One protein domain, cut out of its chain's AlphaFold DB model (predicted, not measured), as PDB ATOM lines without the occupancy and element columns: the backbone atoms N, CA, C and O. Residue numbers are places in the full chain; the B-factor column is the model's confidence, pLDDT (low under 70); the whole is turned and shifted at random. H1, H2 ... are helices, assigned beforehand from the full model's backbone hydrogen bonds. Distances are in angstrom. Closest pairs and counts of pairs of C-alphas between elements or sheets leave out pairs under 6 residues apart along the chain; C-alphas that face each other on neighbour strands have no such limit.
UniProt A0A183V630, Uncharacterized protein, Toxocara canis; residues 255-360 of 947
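This is residues 255 to 360 of the 947 residues of an uncharacterized protein of Toxocara canis (UniProt A0A183V630). One long helix, H3, makes the length; H1 crosses it on one side, tiny H2 sits at its start, H4 turns off its far end and H5 folds back near H4. The 106 printed residues have five named helices, H1 to H5 in order, and no named strand: all helix. The whole is loose, radius of gyration of the C-alphas 18.3 A, spans 57 by 28 by 22 A.

Start at H1, residues 261 to 271: it only just touches residues 308 to 312 of H3, residues 298 to 327, with 3 pairs of C-alphas within 8 A, the closest Arg 264 and Leu 308 at 6.8 A, about perpendicular at 80 degrees. H2, residues 292 to 295, only just touches H3, with 3 such pairs, only at the corner; closest are C-alphas 295 and 301, 5.1 A. H4, residues 329 to 338, and H5, residues 346 to 358, are near each other; each is close to H3 but not clearly touching, at C-alphas 332 and 325, 7.6 A, and 356 and 324, 6.9 A. Every O i to N i+4 pair is within hydrogen-bond range in H1, H4 and H5, and 25 of 26 in H3; H2 is too short for one.

Find C-alpha 261 at (11.935, 22.957, -14.724), where H1 begins. From C-alpha 298 at (-2.193, 39.288, -20.454) H3 runs 42.8 A; H5 runs 18.4 A to C-alpha 358 at (-6.450, 22.994, 12.531).

The farthest C-alphas, of Ala 296 and Asn 338, are 57.0 A apart. The printed part has no cut; H1 to H2 is a long link. pLDDT is under 70 in 44 residues, among them 331 to 350.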
ATOM      1  N   MET A 255       7.018  26.677 -27.181       46.88
ATOM      2  CA  MET A 255       5.554  26.608 -27.204       46.88
ATOM      3  C   MET A 255       5.027  26.829 -25.785       46.88
ATOM      4  O   MET A 255       5.506  26.190 -24.850       46.88
ATOM      5  N   SER A 256       4.021  27.690 -25.616       54.66
ATOM      6  CA  SER A 256       3.541  28.159 -24.303       54.66
ATOM      7  C   SER A 256       2.753  27.123 -23.476       54.66
ATOM      8  O   SER A 256       1.932  27.488 -22.640       54.66
ATOM      9  N   SER A 257       2.922  25.822 -23.726       55.97
ATOM     10  CA  SER A 257       2.144  24.751 -23.083       55.97
ATOM     11  C   SER A 257       2.737  24.238 -21.767       55.97
ATOM     12  O   SER A 257       1.983  23.724 -20.942       55.97
ATOM     13  N   ALA A 258       4.048  24.377 -21.548       66.94
ATOM     14  CA  ALA A 258       4.723  23.910 -20.336       66.94
ATOM     15  C   ALA A 258       5.908  24.807 -19.951       66.94
ATOM     16  O   ALA A 258       6.761  25.109 -20.792       66.94
ATOM     17  N   LEU A 259       5.984  25.183 -18.672       75.38
ATOM     18  CA  LEU A 259       7.132  25.886 -18.094       75.38
ATOM     19  C   LEU A 259       8.339  24.950 -17.978       75.38
ATOM     20  O   LEU A 259       8.184  23.764 -17.665       75.38
ATOM     21  N   ARG A 260       9.551  25.472 -18.182       76.00
ATOM     22  CA  ARG A 260      10.786  24.717 -17.914       76.00
ATOM     23  C   ARG A 260      10.935  24.419 -16.425       76.00
ATOM     24  O   ARG A 260      10.453  25.183 -15.598       76.00
ATOM     25  N   ASP A 261      11.619  23.320 -16.111       72.69
ATOM     26  CA  ASP A 261      11.935  22.957 -14.724       72.69
ATOM     27  C   ASP A 261      12.830  24.034 -14.081       72.69
ATOM     28  O   ASP A 261      12.470  24.569 -13.044       72.69
ATOM     29  N   SER A 262      13.905  24.460 -14.763       74.56
ATOM     30  CA  SER A 262      14.830  25.486 -14.246       74.56
ATOM     31  C   SER A 262      14.136  26.806 -13.903       74.56
ATOM     32  O   SER A 262      14.293  27.303 -12.800       74.56
ATOM     33  N   TYR A 263      13.290  27.318 -14.803       81.81
ATOM     34  CA  TYR A 263      12.525  28.545 -14.560       81.81
ATOM     35  C   TYR A 263      11.531  28.398 -13.397       81.81
ATOM     36  O   TYR A 263      11.318  29.345 -12.652       81.81
ATOM     37  N   ARG A 264      10.915  27.218 -13.231       77.00
ATOM     38  CA  ARG A 264      10.010  26.946 -12.106       77.00
ATOM     39  C   ARG A 264      10.747  26.956 -10.767       77.00
ATOM     40  O   ARG A 264      10.237  27.540  -9.818       77.00
ATOM     41  N   ASP A 265      11.924  26.341 -10.717       73.38
ATOM     42  CA  ASP A 265      12.760  26.285  -9.517       73.38
ATOM     43  C   ASP A 265      13.340  27.680  -9.180       73.38
ATOM     44  O   ASP A 265      13.303  28.100  -8.025       73.38
ATOM     45  N   GLU A 266      13.793  28.435 -10.193       75.44
ATOM     46  CA  GLU A 266      14.263  29.830 -10.079       75.44
ATOM     47  C   GLU A 266      13.152  30.778  -9.591       75.44
ATOM     48  O   GLU A 266      13.356  31.533  -8.641       75.44
ATOM     49  N   ALA A 267      11.956  30.712 -10.190       76.56
ATOM     50  CA  ALA A 267      10.811  31.536  -9.799       76.56
ATOM     51  C   ALA A 267      10.345  31.234  -8.367       76.56
ATOM     52  O   ALA A 267      10.048  32.152  -7.612       76.56
ATOM     53  N   ILE A 268      10.324  29.960  -7.957       76.31
ATOM     54  CA  ILE A 268      10.008  29.587  -6.572       76.31
ATOM     55  C   ILE A 268      11.048  30.126  -5.583       76.31
ATOM     56  O   ILE A 268      10.668  30.620  -4.524       76.31
ATOM     57  N   ALA A 269      12.339  30.054  -5.915       75.81
ATOM     58  CA  ALA A 269      13.390  30.594  -5.056       75.81
ATOM     59  C   ALA A 269      13.260  32.118  -4.890       75.81
ATOM     60  O   ALA A 269      13.439  32.629  -3.787       75.81
ATOM     61  N   ALA A 270      12.887  32.831  -5.958       75.00
ATOM     62  CA  ALA A 270      12.658  34.274  -5.934       75.00
ATOM     63  C   ALA A 270      11.385  34.698  -5.170       75.00
ATOM     64  O   ALA A 270      11.371  35.786  -4.603       75.00
ATOM     65  N   LEU A 271      10.349  33.849  -5.095       76.12
ATOM     66  CA  LEU A 271       9.162  34.094  -4.254       76.12
ATOM     67  C   LEU A 271       9.450  33.973  -2.744       76.12
ATOM     68  O   LEU A 271       8.645  34.424  -1.935       76.12
ATOM     69  N   GLY A 272      10.583  33.383  -2.347       73.19
ATOM     70  CA  GLY A 272      11.111  33.514  -0.985       73.19
ATOM     71  C   GLY A 272      10.253  32.920   0.141       73.19
ATOM     72  O   GLY A 272      10.356  33.389   1.275       73.19
ATOM     73  N   PHE A 273       9.417  31.909  -0.138       74.06
ATOM     74  CA  PHE A 273       8.543  31.276   0.861       74.06
ATOM     75  C   PHE A 273       9.327  30.799   2.098       74.06
ATOM     76  O   PHE A 273      10.110  29.848   2.019       74.06
ATOM     77  N   LYS A 274       9.094  31.462   3.241       64.44
ATOM     78  CA  LYS A 274       9.750  31.162   4.526       64.44
ATOM     79  C   LYS A 274       9.141  29.942   5.212       64.44
ATOM     80  O   LYS A 274       9.881  29.057   5.631       64.44
ATOM     81  N   ASP A 275       7.813  29.876   5.269       69.00
ATOM     82  CA  ASP A 275       7.075  28.698   5.719       69.00
ATOM     83  C   ASP A 275       6.279  28.112   4.550       69.00
ATOM     84  O   ASP A 275       5.408  28.763   3.980       69.00
ATOM     85  N   TRP A 276       6.609  26.876   4.184       68.12
ATOM     86  CA  TRP A 276       5.987  26.130   3.090       68.12
ATOM     87  C   TRP A 276       4.669  25.449   3.470       68.12
ATOM     88  O   TRP A 276       3.971  24.955   2.583       68.12
ATOM     89  N   LEU A 277       4.346  25.368   4.762       64.38
ATOM     90  CA  LEU A 277       3.145  24.709   5.268       64.38
ATOM     91  C   LEU A 277       1.955  25.668   5.339       64.38
ATOM     92  O   LEU A 277       0.831  25.226   5.109       64.38
ATOM     93  N   CYS A 278       2.200  26.963   5.537       65.62
ATOM     94  CA  CYS A 278       1.167  27.999   5.669       65.62
ATOM     95  C   CYS A 278       0.954  28.832   4.385       65.62
ATOM     96  O   CYS A 278       0.247  29.830   4.402       65.62
ATOM     97  N   VAL A 279       1.549  28.448   3.245       69.62
ATOM     98  CA  VAL A 279       1.348  29.177   1.976       69.62
ATOM     99  C   VAL A 279      -0.085  28.996   1.466       69.62
ATOM    100  O   VAL A 279      -0.448  27.898   1.030       69.62
ATOM    101  N   ASN A 280      -0.859  30.083   1.422       71.81
ATOM    102  CA  ASN A 280      -2.097  30.147   0.655       71.81
ATOM    103  C   ASN A 280      -1.788  30.376  -0.834       71.81
ATOM    104  O   ASN A 280      -1.466  31.477  -1.270       71.81
ATOM    105  N   VAL A 281      -1.908  29.321  -1.643       72.75
ATOM    106  CA  VAL A 281      -1.533  29.340  -3.071       72.75
ATOM    107  C   VAL A 281      -2.420  30.251  -3.942       72.75
ATOM    108  O   VAL A 281      -2.012  30.603  -5.051       72.75
ATOM    109  N   ALA A 282      -3.610  30.633  -3.469       69.25
ATOM    110  CA  ALA A 282      -4.501  31.553  -4.179       69.25
ATOM    111  C   ALA A 282      -4.064  33.024  -4.037       69.25
ATOM    112  O   ALA A 282      -4.251  33.803  -4.966       69.25
ATOM    113  N   GLU A 283      -3.438  33.371  -2.910       75.75
ATOM    114  CA  GLU A 283      -3.017  34.737  -2.553       75.75
ATOM    115  C   GLU A 283      -1.567  35.054  -2.945       75.75
ATOM    116  O   GLU A 283      -1.125  36.196  -2.840       75.75
ATOM    117  N   VAL A 284      -0.803  34.064  -3.421       77.88
ATOM    118  CA  VAL A 284       0.566  34.296  -3.899       77.88
ATOM    119  C   VAL A 284       0.554  35.204  -5.129       77.88
ATOM    120  O   VAL A 284       0.124  34.800  -6.214       77.88
ATOM    121  N   ASP A 285       1.146  36.391  -4.998       80.81
ATOM    122  CA  ASP A 285       1.470  37.216  -6.156       80.81
ATOM    123  C   ASP A 285       2.643  36.609  -6.947       80.81
ATOM    124  O   ASP A 285       3.793  36.567  -6.507       80.81
ATOM    125  N   TYR A 286       2.342  36.134  -8.155       83.31
ATOM    126  CA  TYR A 286       3.331  35.609  -9.100       83.31
ATOM    127  C   TYR A 286       3.903  36.689 -10.031       83.31
ATOM    128  O   TYR A 286       4.834  36.402 -10.787       83.31
ATOM    129  N   THR A 287       3.375  37.914 -10.006       80.69
ATOM    130  CA  THR A 287       3.795  39.022 -10.876       80.69
ATOM    131  C   THR A 287       5.299  39.321 -10.791       80.69
ATOM    132  O   THR A 287       5.915  39.416 -11.857       80.69
ATOM    133  N   PRO A 288       5.953  39.357  -9.605       80.31
ATOM    134  CA  PRO A 288       7.376  39.696  -9.483       80.31
ATOM    135  C   PRO A 288       8.315  38.733 -10.220       80.31
ATOM    136  O   PRO A 288       9.421  39.116 -10.604       80.31
ATOM    137  N   VAL A 289       7.875  37.485 -10.428       80.12
ATOM    138  CA  VAL A 289       8.668  36.419 -11.061       80.12
ATOM    139  C   VAL A 289       8.270  36.130 -12.508       80.12
ATOM    140  O   VAL A 289       8.945  35.344 -13.170       80.12
ATOM    141  N   ILE A 290       7.215  36.764 -13.029       82.62
ATOM    142  CA  ILE A 290       6.874  36.738 -14.459       82.62
ATOM    143  C   ILE A 290       7.682  37.843 -15.153       82.62
ATOM    144  O   ILE A 290       7.469  39.010 -14.838       82.62
ATOM    145  N   PRO A 291       8.561  37.535 -16.128       82.38
ATOM    146  CA  PRO A 291       9.338  38.559 -16.821       82.38
ATOM    147  C   PRO A 291       8.450  39.630 -17.464       82.38
ATOM    148  O   PRO A 291       7.515  39.284 -18.186       82.38
ATOM    149  N   GLN A 292       8.796  40.909 -17.294       78.81
ATOM    150  CA  GLN A 292       8.066  42.078 -17.830       78.81
ATOM    151  C   GLN A 292       7.629  41.931 -19.304       78.81
ATOM    152  O   GLN A 292       6.503  42.250 -19.674       78.81
ATOM    153  N   VAL A 293       8.486  41.351 -20.149       75.88
ATOM    154  CA  VAL A 293       8.216  41.112 -21.584       75.88
ATOM    155  C   VAL A 293       7.057  40.127 -21.831       75.88
ATOM    156  O   VAL A 293       6.468  40.132 -22.908       75.88
ATOM    157  N   LEU A 294       6.721  39.276 -20.855       75.75
ATOM    158  CA  LEU A 294       5.524  38.426 -20.860       75.75
ATOM    159  C   LEU A 294       4.346  39.049 -20.104       75.75
ATOM    160  O   LEU A 294       3.217  38.673 -20.393       75.75
ATOM    161  N   GLN A 295       4.580  39.983 -19.175       77.88
ATOM    162  CA  GLN A 295       3.507  40.758 -18.531       77.88
ATOM    163  C   GLN A 295       2.759  41.631 -19.554       77.88
ATOM    164  O   GLN A 295       1.550  41.801 -19.445       77.88
ATOM    165  N   ALA A 296       3.457  42.098 -20.597       77.69
ATOM    166  CA  ALA A 296       2.880  42.830 -21.728       77.69
ATOM    167  C   ALA A 296       1.847  42.034 -22.566       77.69
ATOM    168  O   ALA A 296       1.128  42.632 -23.362       77.69
ATOM    169  N   ASP A 297       1.752  40.708 -22.403       75.12
ATOM    170  CA  ASP A 297       0.691  39.870 -22.980       75.12
ATOM    171  C   ASP A 297      -0.140  39.256 -21.833       75.12
ATOM    172  O   ASP A 297       0.299  38.283 -21.204       75.12
ATOM    173  N   PRO A 298      -1.359  39.766 -21.559       73.62
ATOM    174  CA  PRO A 298      -2.193  39.288 -20.454       73.62
ATOM    175  C   PRO A 298      -2.537  37.792 -20.522       73.62
ATOM    176  O   PRO A 298      -2.732  37.152 -19.485       73.62
ATOM    177  N   LEU A 299      -2.603  37.204 -21.723       73.25
ATOM    178  CA  LEU A 299      -2.906  35.784 -21.904       73.25
ATOM    179  C   LEU A 299      -1.682  34.918 -21.598       73.25
ATOM    180  O   LEU A 299      -1.826  33.856 -20.988       73.25
ATOM    181  N   LEU A 300      -0.478  35.352 -21.983       75.00
ATOM    182  CA  LEU A 300       0.760  34.669 -21.604       75.00
ATOM    183  C   LEU A 300       1.063  34.836 -20.111       75.00
ATOM    184  O   LEU A 300       1.393  33.835 -19.475       75.00
ATOM    185  N   ALA A 301       0.880  36.028 -19.539       78.75
ATOM    186  CA  ALA A 301       1.060  36.293 -18.111       78.75
ATOM    187  C   ALA A 301       0.178  35.376 -17.245       78.75
ATOM    188  O   ALA A 301       0.705  34.555 -16.485       78.75
ATOM    189  N   ARG A 302      -1.151  35.392 -17.456       77.44
ATOM    190  CA  ARG A 302      -2.111  34.505 -16.761       77.44
ATOM    191  C   ARG A 302      -1.763  33.023 -16.924       77.44
ATOM    192  O   ARG A 302      -1.945  32.222 -16.008       77.44
ATOM    193  N   LYS A 303      -1.223  32.631 -18.083       78.94
ATOM    194  CA  LYS A 303      -0.816  31.246 -18.363       78.94
ATOM    195  C   LYS A 303       0.479  30.841 -17.656       78.94
ATOM    196  O   LYS A 303       0.610  29.671 -17.301       78.94
ATOM    197  N   VAL A 304       1.423  31.760 -17.440       78.94
ATOM    198  CA  VAL A 304       2.595  31.513 -16.582       78.94
ATOM    199  C   VAL A 304       2.152  31.427 -15.121       78.94
ATOM    200  O   VAL A 304       2.466  30.432 -14.472       78.94
ATOM    201  N   GLN A 305       1.349  32.387 -14.648       83.25
ATOM    202  CA  GLN A 305       0.783  32.432 -13.292       83.25
ATOM    203  C   GLN A 305       0.050  31.134 -12.927       83.25
ATOM    204  O   GLN A 305       0.447  30.447 -11.992       83.25
ATOM    205  N   SER A 306      -0.937  30.714 -13.730       78.94
ATOM    206  CA  SER A 306      -1.684  29.461 -13.530       78.94
ATOM    207  C   SER A 306      -0.772  28.224 -13.435       78.94
ATOM    208  O   SER A 306      -1.035  27.296 -12.668       78.94
ATOM    209  N   ARG A 307       0.337  28.199 -14.187       79.31
ATOM    210  CA  ARG A 307       1.292  27.079 -14.186       79.31
ATOM    211  C   ARG A 307       2.292  27.126 -13.031       79.31
ATOM    212  O   ARG A 307       2.754  26.057 -12.632       79.31
ATOM    213  N   LEU A 308       2.619  28.308 -12.508       79.56
ATOM    214  CA  LEU A 308       3.392  28.463 -11.272       79.56
ATOM    215  C   LEU A 308       2.529  28.115 -10.052       79.56
ATOM    216  O   LEU A 308       2.948  27.275  -9.261       79.56
ATOM    217  N   SER A 309       1.301  28.635  -9.973       78.75
ATOM    218  CA  SER A 309       0.304  28.302  -8.944       78.75
ATOM    219  C   SER A 309       0.080  26.789  -8.825       78.75
ATOM    220  O   SER A 309       0.327  26.201  -7.770       78.75
ATOM    221  N   ALA A 310      -0.220  26.106  -9.937       73.00
ATOM    222  CA  ALA A 310      -0.371  24.649  -9.942       73.00
ATOM    223  C   ALA A 310       0.898  23.888  -9.496       73.00
ATOM    224  O   ALA A 310       0.800  22.777  -8.975       73.00
ATOM    225  N   TYR A 311       2.094  24.454  -9.694       76.69
ATOM    226  CA  TYR A 311       3.348  23.842  -9.250       76.69
ATOM    227  C   TYR A 311       3.588  24.052  -7.746       76.69
ATOM    228  O   TYR A 311       3.897  23.086  -7.048       76.69
ATOM    229  N   VAL A 312       3.364  25.268  -7.232       74.75
ATOM    230  CA  VAL A 312       3.438  25.581  -5.795       74.75
ATOM    231  C   VAL A 312       2.429  24.741  -5.004       74.75
ATOM    232  O   VAL A 312       2.824  24.109  -4.027       74.75
ATOM    233  N   ALA A 313       1.188  24.594  -5.486       72.00
ATOM    234  CA  ALA A 313       0.174  23.727  -4.873       72.00
ATOM    235  C   ALA A 313       0.642  22.273  -4.691       72.00
ATOM    236  O   ALA A 313       0.388  21.656  -3.656       72.00
ATOM    237  N   ILE A 314       1.369  21.714  -5.666       67.88
ATOM    238  CA  ILE A 314       1.930  20.357  -5.570       67.88
ATOM    239  C   ILE A 314       3.058  20.289  -4.527       67.88
ATOM    240  O   ILE A 314       3.192  19.269  -3.846       67.88
ATOM    241  N   CYS A 315       3.873  21.339  -4.399       69.69
ATOM    242  CA  CYS A 315       4.956  21.403  -3.416       69.69
ATOM    243  C   CYS A 315       4.412  21.515  -1.982       69.69
ATOM    244  O   CYS A 315       4.755  20.676  -1.148       69.69
ATOM    245  N   VAL A 316       3.503  22.465  -1.732       71.94
ATOM    246  CA  VAL A 316       2.823  22.670  -0.438       71.94
ATOM    247  C   VAL A 316       2.093  21.393  -0.005       71.94
ATOM    248  O   VAL A 316       2.326  20.875   1.087       71.94
ATOM    249  N   ARG A 317       1.303  20.789  -0.905       67.38
ATOM    250  CA  ARG A 317       0.592  19.525  -0.646       67.38
ATOM    251  C   ARG A 317       1.536  18.400  -0.211       67.38
ATOM    252  O   ARG A 317       1.256  17.707   0.762       67.38
ATOM    253  N   LYS A 318       2.671  18.217  -0.898       65.31
ATOM    254  CA  LYS A 318       3.672  17.195  -0.532       65.31
ATOM    255  C   LYS A 318       4.334  17.464   0.818       65.31
ATOM    256  O   LYS A 318       4.659  16.501   1.510       65.31
ATOM    257  N   ALA A 319       4.537  18.729   1.184       68.81
ATOM    258  CA  ALA A 319       5.052  19.100   2.496       68.81
ATOM    259  C   ALA A 319       4.044  18.738   3.601       68.81
ATOM    260  O   ALA A 319       4.396  17.968   4.497       68.81
ATOM    261  N   ARG A 320       2.781  19.173   3.476       72.31
ATOM    262  CA  ARG A 320       1.700  18.877   4.438       72.31
ATOM    263  C   ARG A 320       1.486  17.367   4.643       72.31
ATOM    264  O   ARG A 320       1.487  16.900   5.776       72.31
ATOM    265  N   ILE A 321       1.447  16.562   3.571       65.00
ATOM    266  CA  ILE A 321       1.343  15.084   3.671       65.00
ATOM    267  C   ILE A 321       2.513  14.473   4.449       65.00
ATOM    268  O   ILE A 321       2.327  13.552   5.240       65.00
ATOM    269  N   LYS A 322       3.735  14.967   4.226       67.38
ATOM    270  CA  LYS A 322       4.923  14.462   4.922       67.38
ATOM    271  C   LYS A 322       4.873  14.781   6.422       67.38
ATOM    272  O   LYS A 322       5.372  13.983   7.212       67.38
ATOM    273  N   VAL A 323       4.266  15.907   6.804       70.69
ATOM    274  CA  VAL A 323       3.966  16.232   8.206       70.69
ATOM    275  C   VAL A 323       2.890  15.292   8.750       70.69
ATOM    276  O   VAL A 323       3.129  14.676   9.783       70.69
ATOM    277  N   MET A 324       1.780  15.082   8.030       68.44
ATOM    278  CA  MET A 324       0.713  14.161   8.455       68.44
ATOM    279  C   MET A 324       1.228  12.744   8.739       68.44
ATOM    280  O   MET A 324       1.019  12.224   9.829       68.44
ATOM    281  N   ILE A 325       1.961  12.147   7.791       65.06
ATOM    282  CA  ILE A 325       2.524  10.791   7.926       65.06
ATOM    283  C   ILE A 325       3.495  10.695   9.115       65.06
ATOM    284  O   ILE A 325       3.645   9.621   9.689       65.06
ATOM    285  N   LYS A 326       4.160  11.797   9.492       70.56
ATOM    286  CA  LYS A 326       5.096  11.825  10.625       70.56
ATOM    287  C   LYS A 326       4.400  12.075  11.971       70.56
ATOM    288  O   LYS A 326       4.828  11.494  12.959       70.56
ATOM    289  N   LYS A 327       3.388  12.949  12.023       72.38
ATOM    290  CA  LYS A 327       2.713  13.376  13.267       72.38
ATOM    291  C   LYS A 327       1.592  12.416  13.692       72.38
ATOM    292  O   LYS A 327       1.416  12.206  14.881       72.38
ATOM    293  N   TYR A 328       0.898  11.798  12.733       71.88
ATOM    294  CA  TYR A 328      -0.239  10.894  12.968       71.88
ATOM    295  C   TYR A 328       0.065   9.448  12.536       71.88
ATOM    296  O   TYR A 328      -0.832   8.721  12.111       71.88
ATOM    297  N   ALA A 329       1.335   9.031  12.598       67.62
ATOM    298  CA  ALA A 329       1.782   7.706  12.161       67.62
ATOM    299  C   ALA A 329       0.989   6.570  12.832       67.62
ATOM    300  O   ALA A 329       0.483   5.690  12.142       67.62
ATOM    301  N   ASP A 330       0.831   6.634  14.155       71.00
ATOM    302  CA  ASP A 330       0.187   5.579  14.946       71.00
ATOM    303  C   ASP A 330      -1.331   5.535  14.730       71.00
ATOM    304  O   ASP A 330      -1.929   4.463  14.681       71.00
ATOM    305  N   GLU A 331      -1.966   6.694  14.535       68.56
ATOM    306  CA  GLU A 331      -3.397   6.792  14.220       68.56
ATOM    307  C   GLU A 331      -3.664   6.250  12.801       68.56
ATOM    308  O   GLU A 331      -4.579   5.454  12.604       68.56
ATOM    309  N   LEU A 332      -2.791   6.554  11.829       66.94
ATOM    310  CA  LEU A 332      -2.823   5.977  10.477       66.94
ATOM    311  C   LEU A 332      -2.527   4.465  10.454       66.94
ATOM    312  O   LEU A 332      -3.092   3.752   9.623       66.94
ATOM    313  N   LEU A 333      -1.666   3.964  11.346       66.06
ATOM    314  CA  LEU A 333      -1.409   2.529  11.505       66.06
ATOM    315  C   LEU A 333      -2.626   1.814  12.099       66.06
ATOM    316  O   LEU A 333      -3.090   0.855  11.492       66.06
ATOM    317  N   ARG A 334      -3.229   2.343  13.171       69.31
ATOM    318  CA  ARG A 334      -4.493   1.822  13.723       69.31
ATOM    319  C   ARG A 334      -5.619   1.822  12.693       69.31
ATOM    320  O   ARG A 334      -6.400   0.878  12.639       69.31
ATOM    321  N   ILE A 335      -5.705   2.852  11.852       67.12
ATOM    322  CA  ILE A 335      -6.667   2.885  10.743       67.12
ATOM    323  C   ILE A 335      -6.382   1.753   9.749       67.12
ATOM    324  O   ILE A 335      -7.308   1.064   9.341       67.12
ATOM    325  N   ARG A 336      -5.117   1.515   9.391       59.22
ATOM    326  CA  ARG A 336      -4.711   0.433   8.477       59.22
ATOM    327  C   ARG A 336      -4.905  -0.974   9.062       59.22
ATOM    328  O   ARG A 336      -5.127  -1.910   8.300       59.22
ATOM    329  N   GLU A 337      -4.777  -1.130  10.374       68.50
ATOM    330  CA  GLU A 337      -4.982  -2.396  11.089       68.50
ATOM    331  C   GLU A 337      -6.470  -2.754  11.185       68.50
ATOM    332  O   GLU A 337      -6.836  -3.904  10.975       68.50
ATOM    333  N   ASN A 338      -7.330  -1.763  11.443       64.31
ATOM    334  CA  ASN A 338      -8.775  -1.968  11.581       64.31
ATOM    335  C   ASN A 338      -9.544  -1.887  10.250       64.31
ATOM    336  O   ASN A 338     -10.666  -2.383  10.163       64.31
ATOM    337  N   PHE A 339      -8.971  -1.260   9.215       58.28
ATOM    338  CA  PHE A 339      -9.636  -1.027   7.935       58.28
ATOM    339  C   PHE A 339      -8.698  -1.259   6.742       58.28
ATOM    340  O   PHE A 339      -7.606  -0.698   6.632       58.28
ATOM    341  N   THR A 340      -9.175  -2.033   5.768       54.12
ATOM    342  CA  THR A 340      -8.550  -2.125   4.443       54.12
ATOM    343  C   THR A 340      -8.770  -0.827   3.659       54.12
ATOM    344  O   THR A 340      -9.703  -0.074   3.929       54.12
ATOM    345  N   LYS A 341      -7.959  -0.578   2.619       47.56
ATOM    346  CA  LYS A 341      -8.045   0.626   1.760       47.56
ATOM    347  C   LYS A 341      -9.463   0.927   1.233       47.56
ATOM    348  O   LYS A 341      -9.781   2.087   0.996       47.56
ATOM    349  N   GLU A 342     -10.282  -0.104   1.032       44.06
ATOM    350  CA  GLU A 342     -11.653  -0.012   0.504       44.06
ATOM    351  C   GLU A 342     -12.730   0.071   1.601       44.06
ATOM    352  O   GLU A 342     -13.879   0.377   1.300       44.06
ATOM    353  N   THR A 343     -12.371  -0.181   2.865       56.75
ATOM    354  CA  THR A 343     -13.293  -0.174   4.015       56.75
ATOM    355  C   THR A 343     -13.054   0.975   4.992       56.75
ATOM    356  O   THR A 343     -13.871   1.167   5.890       56.75
ATOM    357  N   VAL A 344     -11.987   1.774   4.826       56.84
ATOM    358  CA  VAL A 344     -11.766   2.951   5.681       56.84
ATOM    359  C   VAL A 344     -12.913   3.958   5.509       56.84
ATOM    360  O   VAL A 344     -13.136   4.421   4.386       56.84
ATOM    361  N   PRO A 345     -13.616   4.364   6.582       67.38
ATOM    362  CA  PRO A 345     -14.673   5.360   6.473       67.38
ATOM    363  C   PRO A 345     -14.122   6.716   6.016       67.38
ATOM    364  O   PRO A 345     -13.250   7.296   6.665       67.38
ATOM    365  N   GLU A 346     -14.682   7.254   4.928       56.03
ATOM    366  CA  GLU A 346     -14.315   8.562   4.359       56.03
ATOM    367  C   GLU A 346     -14.367   9.673   5.429       56.03
ATOM    368  O   GLU A 346     -13.432  10.458   5.548       56.03
ATOM    369  N   ALA A 347     -15.386   9.659   6.298       64.62
ATOM    370  CA  ALA A 347     -15.541  10.607   7.406       64.62
ATOM    371  C   ALA A 347     -14.409  10.552   8.455       64.62
ATOM    372  O   ALA A 347     -14.005  11.590   8.970       64.62
ATOM    373  N   LEU A 348     -13.869   9.365   8.753       69.00
ATOM    374  CA  LEU A 348     -12.785   9.197   9.730       69.00
ATOM    375  C   LEU A 348     -11.478   9.791   9.187       69.00
ATOM    376  O   LEU A 348     -10.718  10.435   9.909       69.00
ATOM    377  N   LEU A 349     -11.260   9.634   7.883       66.56
ATOM    378  CA  LEU A 349     -10.138  10.235   7.177       66.56
ATOM    379  C   LEU A 349     -10.300  11.754   7.034       66.56
ATOM    380  O   LEU A 349      -9.334  12.470   7.277       66.56
ATOM    381  N   VAL A 350     -11.500  12.256   6.713       65.44
ATOM    382  CA  VAL A 350     -11.802  13.701   6.731       65.44
ATOM    383  C   VAL A 350     -11.495  14.296   8.102       65.44
ATOM    384  O   VAL A 350     -10.781  15.291   8.161       65.44
ATOM    385  N   GLU A 351     -11.957  13.680   9.192       70.56
ATOM    386  CA  GLU A 351     -11.754  14.204  10.546       70.56
ATOM    387  C   GLU A 351     -10.275  14.209  10.961       70.56
ATOM    388  O   GLU A 351      -9.796  15.196  11.519       70.56
ATOM    389  N   LEU A 352      -9.513  13.164  10.613       73.00
ATOM    390  CA  LEU A 352      -8.063  13.141  10.825       73.00
ATOM    391  C   LEU A 352      -7.356  14.271  10.060       73.00
ATOM    392  O   LEU A 352      -6.452  14.913  10.594       73.00
ATOM    393  N   ILE A 353      -7.754  14.528   8.808       69.38
ATOM    394  CA  ILE A 353      -7.159  15.603   8.005       69.38
ATOM    395  C   ILE A 353      -7.606  16.983   8.506       69.38
ATOM    396  O   ILE A 353      -6.791  17.898   8.508       69.38
ATOM    397  N   ARG A 354      -8.858  17.133   8.958       68.94
ATOM    398  CA  ARG A 354      -9.410  18.370   9.529       68.94
ATOM    399  C   ARG A 354      -8.645  18.750  10.795       68.94
ATOM    400  O   ARG A 354      -8.040  19.815  10.831       68.94
ATOM    401  N   ARG A 355      -8.530  17.820  11.753       72.12
ATOM    402  CA  ARG A 355      -7.707  17.981  12.963       72.12
ATOM    403  C   ARG A 355      -6.250  18.318  12.621       72.12
ATOM    404  O   ARG A 355      -5.669  19.215  13.222       72.12
ATOM    405  N   ALA A 356      -5.674  17.657  11.613       70.50
ATOM    406  CA  ALA A 356      -4.331  17.975  11.128       70.50
ATOM    407  C   ALA A 356      -4.225  19.352  10.442       70.50
ATOM    408  O   ALA A 356      -3.145  19.938  10.459       70.50
ATOM    409  N   SER A 357      -5.298  19.875   9.849       70.25
ATOM    410  CA  SER A 357      -5.352  21.233   9.296       70.25
ATOM    411  C   SER A 357      -5.348  22.260  10.428       70.25
ATOM    412  O   SER A 357      -4.478  23.130  10.455       70.25
ATOM    413  N   ASP A 358      -6.255  22.091  11.393       72.06
ATOM    414  CA  ASP A 358      -6.450  22.994  12.531       72.06
ATOM    415  C   ASP A 358      -5.188  23.070  13.410       72.06
ATOM    416  O   ASP A 358      -4.651  24.148  13.658       72.06
ATOM    417  N   GLU A 359      -4.644  21.916  13.824       72.19
ATOM    418  CA  GLU A 359      -3.467  21.833  14.705       72.19
ATOM    419  C   GLU A 359      -2.171  22.395  14.097       72.19
ATOM    420  O   GLU A 359      -1.190  22.585  14.820       72.19
ATOM    421  N   ASN A 360      -2.109  22.568  12.774       68.19
ATOM    422  CA  ASN A 360      -0.905  23.022  12.077       68.19
ATOM    423  C   ASN A 360      -1.127  24.337  11.303       68.19
ATOM    424  O   ASN A 360      -0.265  24.700  10.502       68.19
TER     425      ASN A 360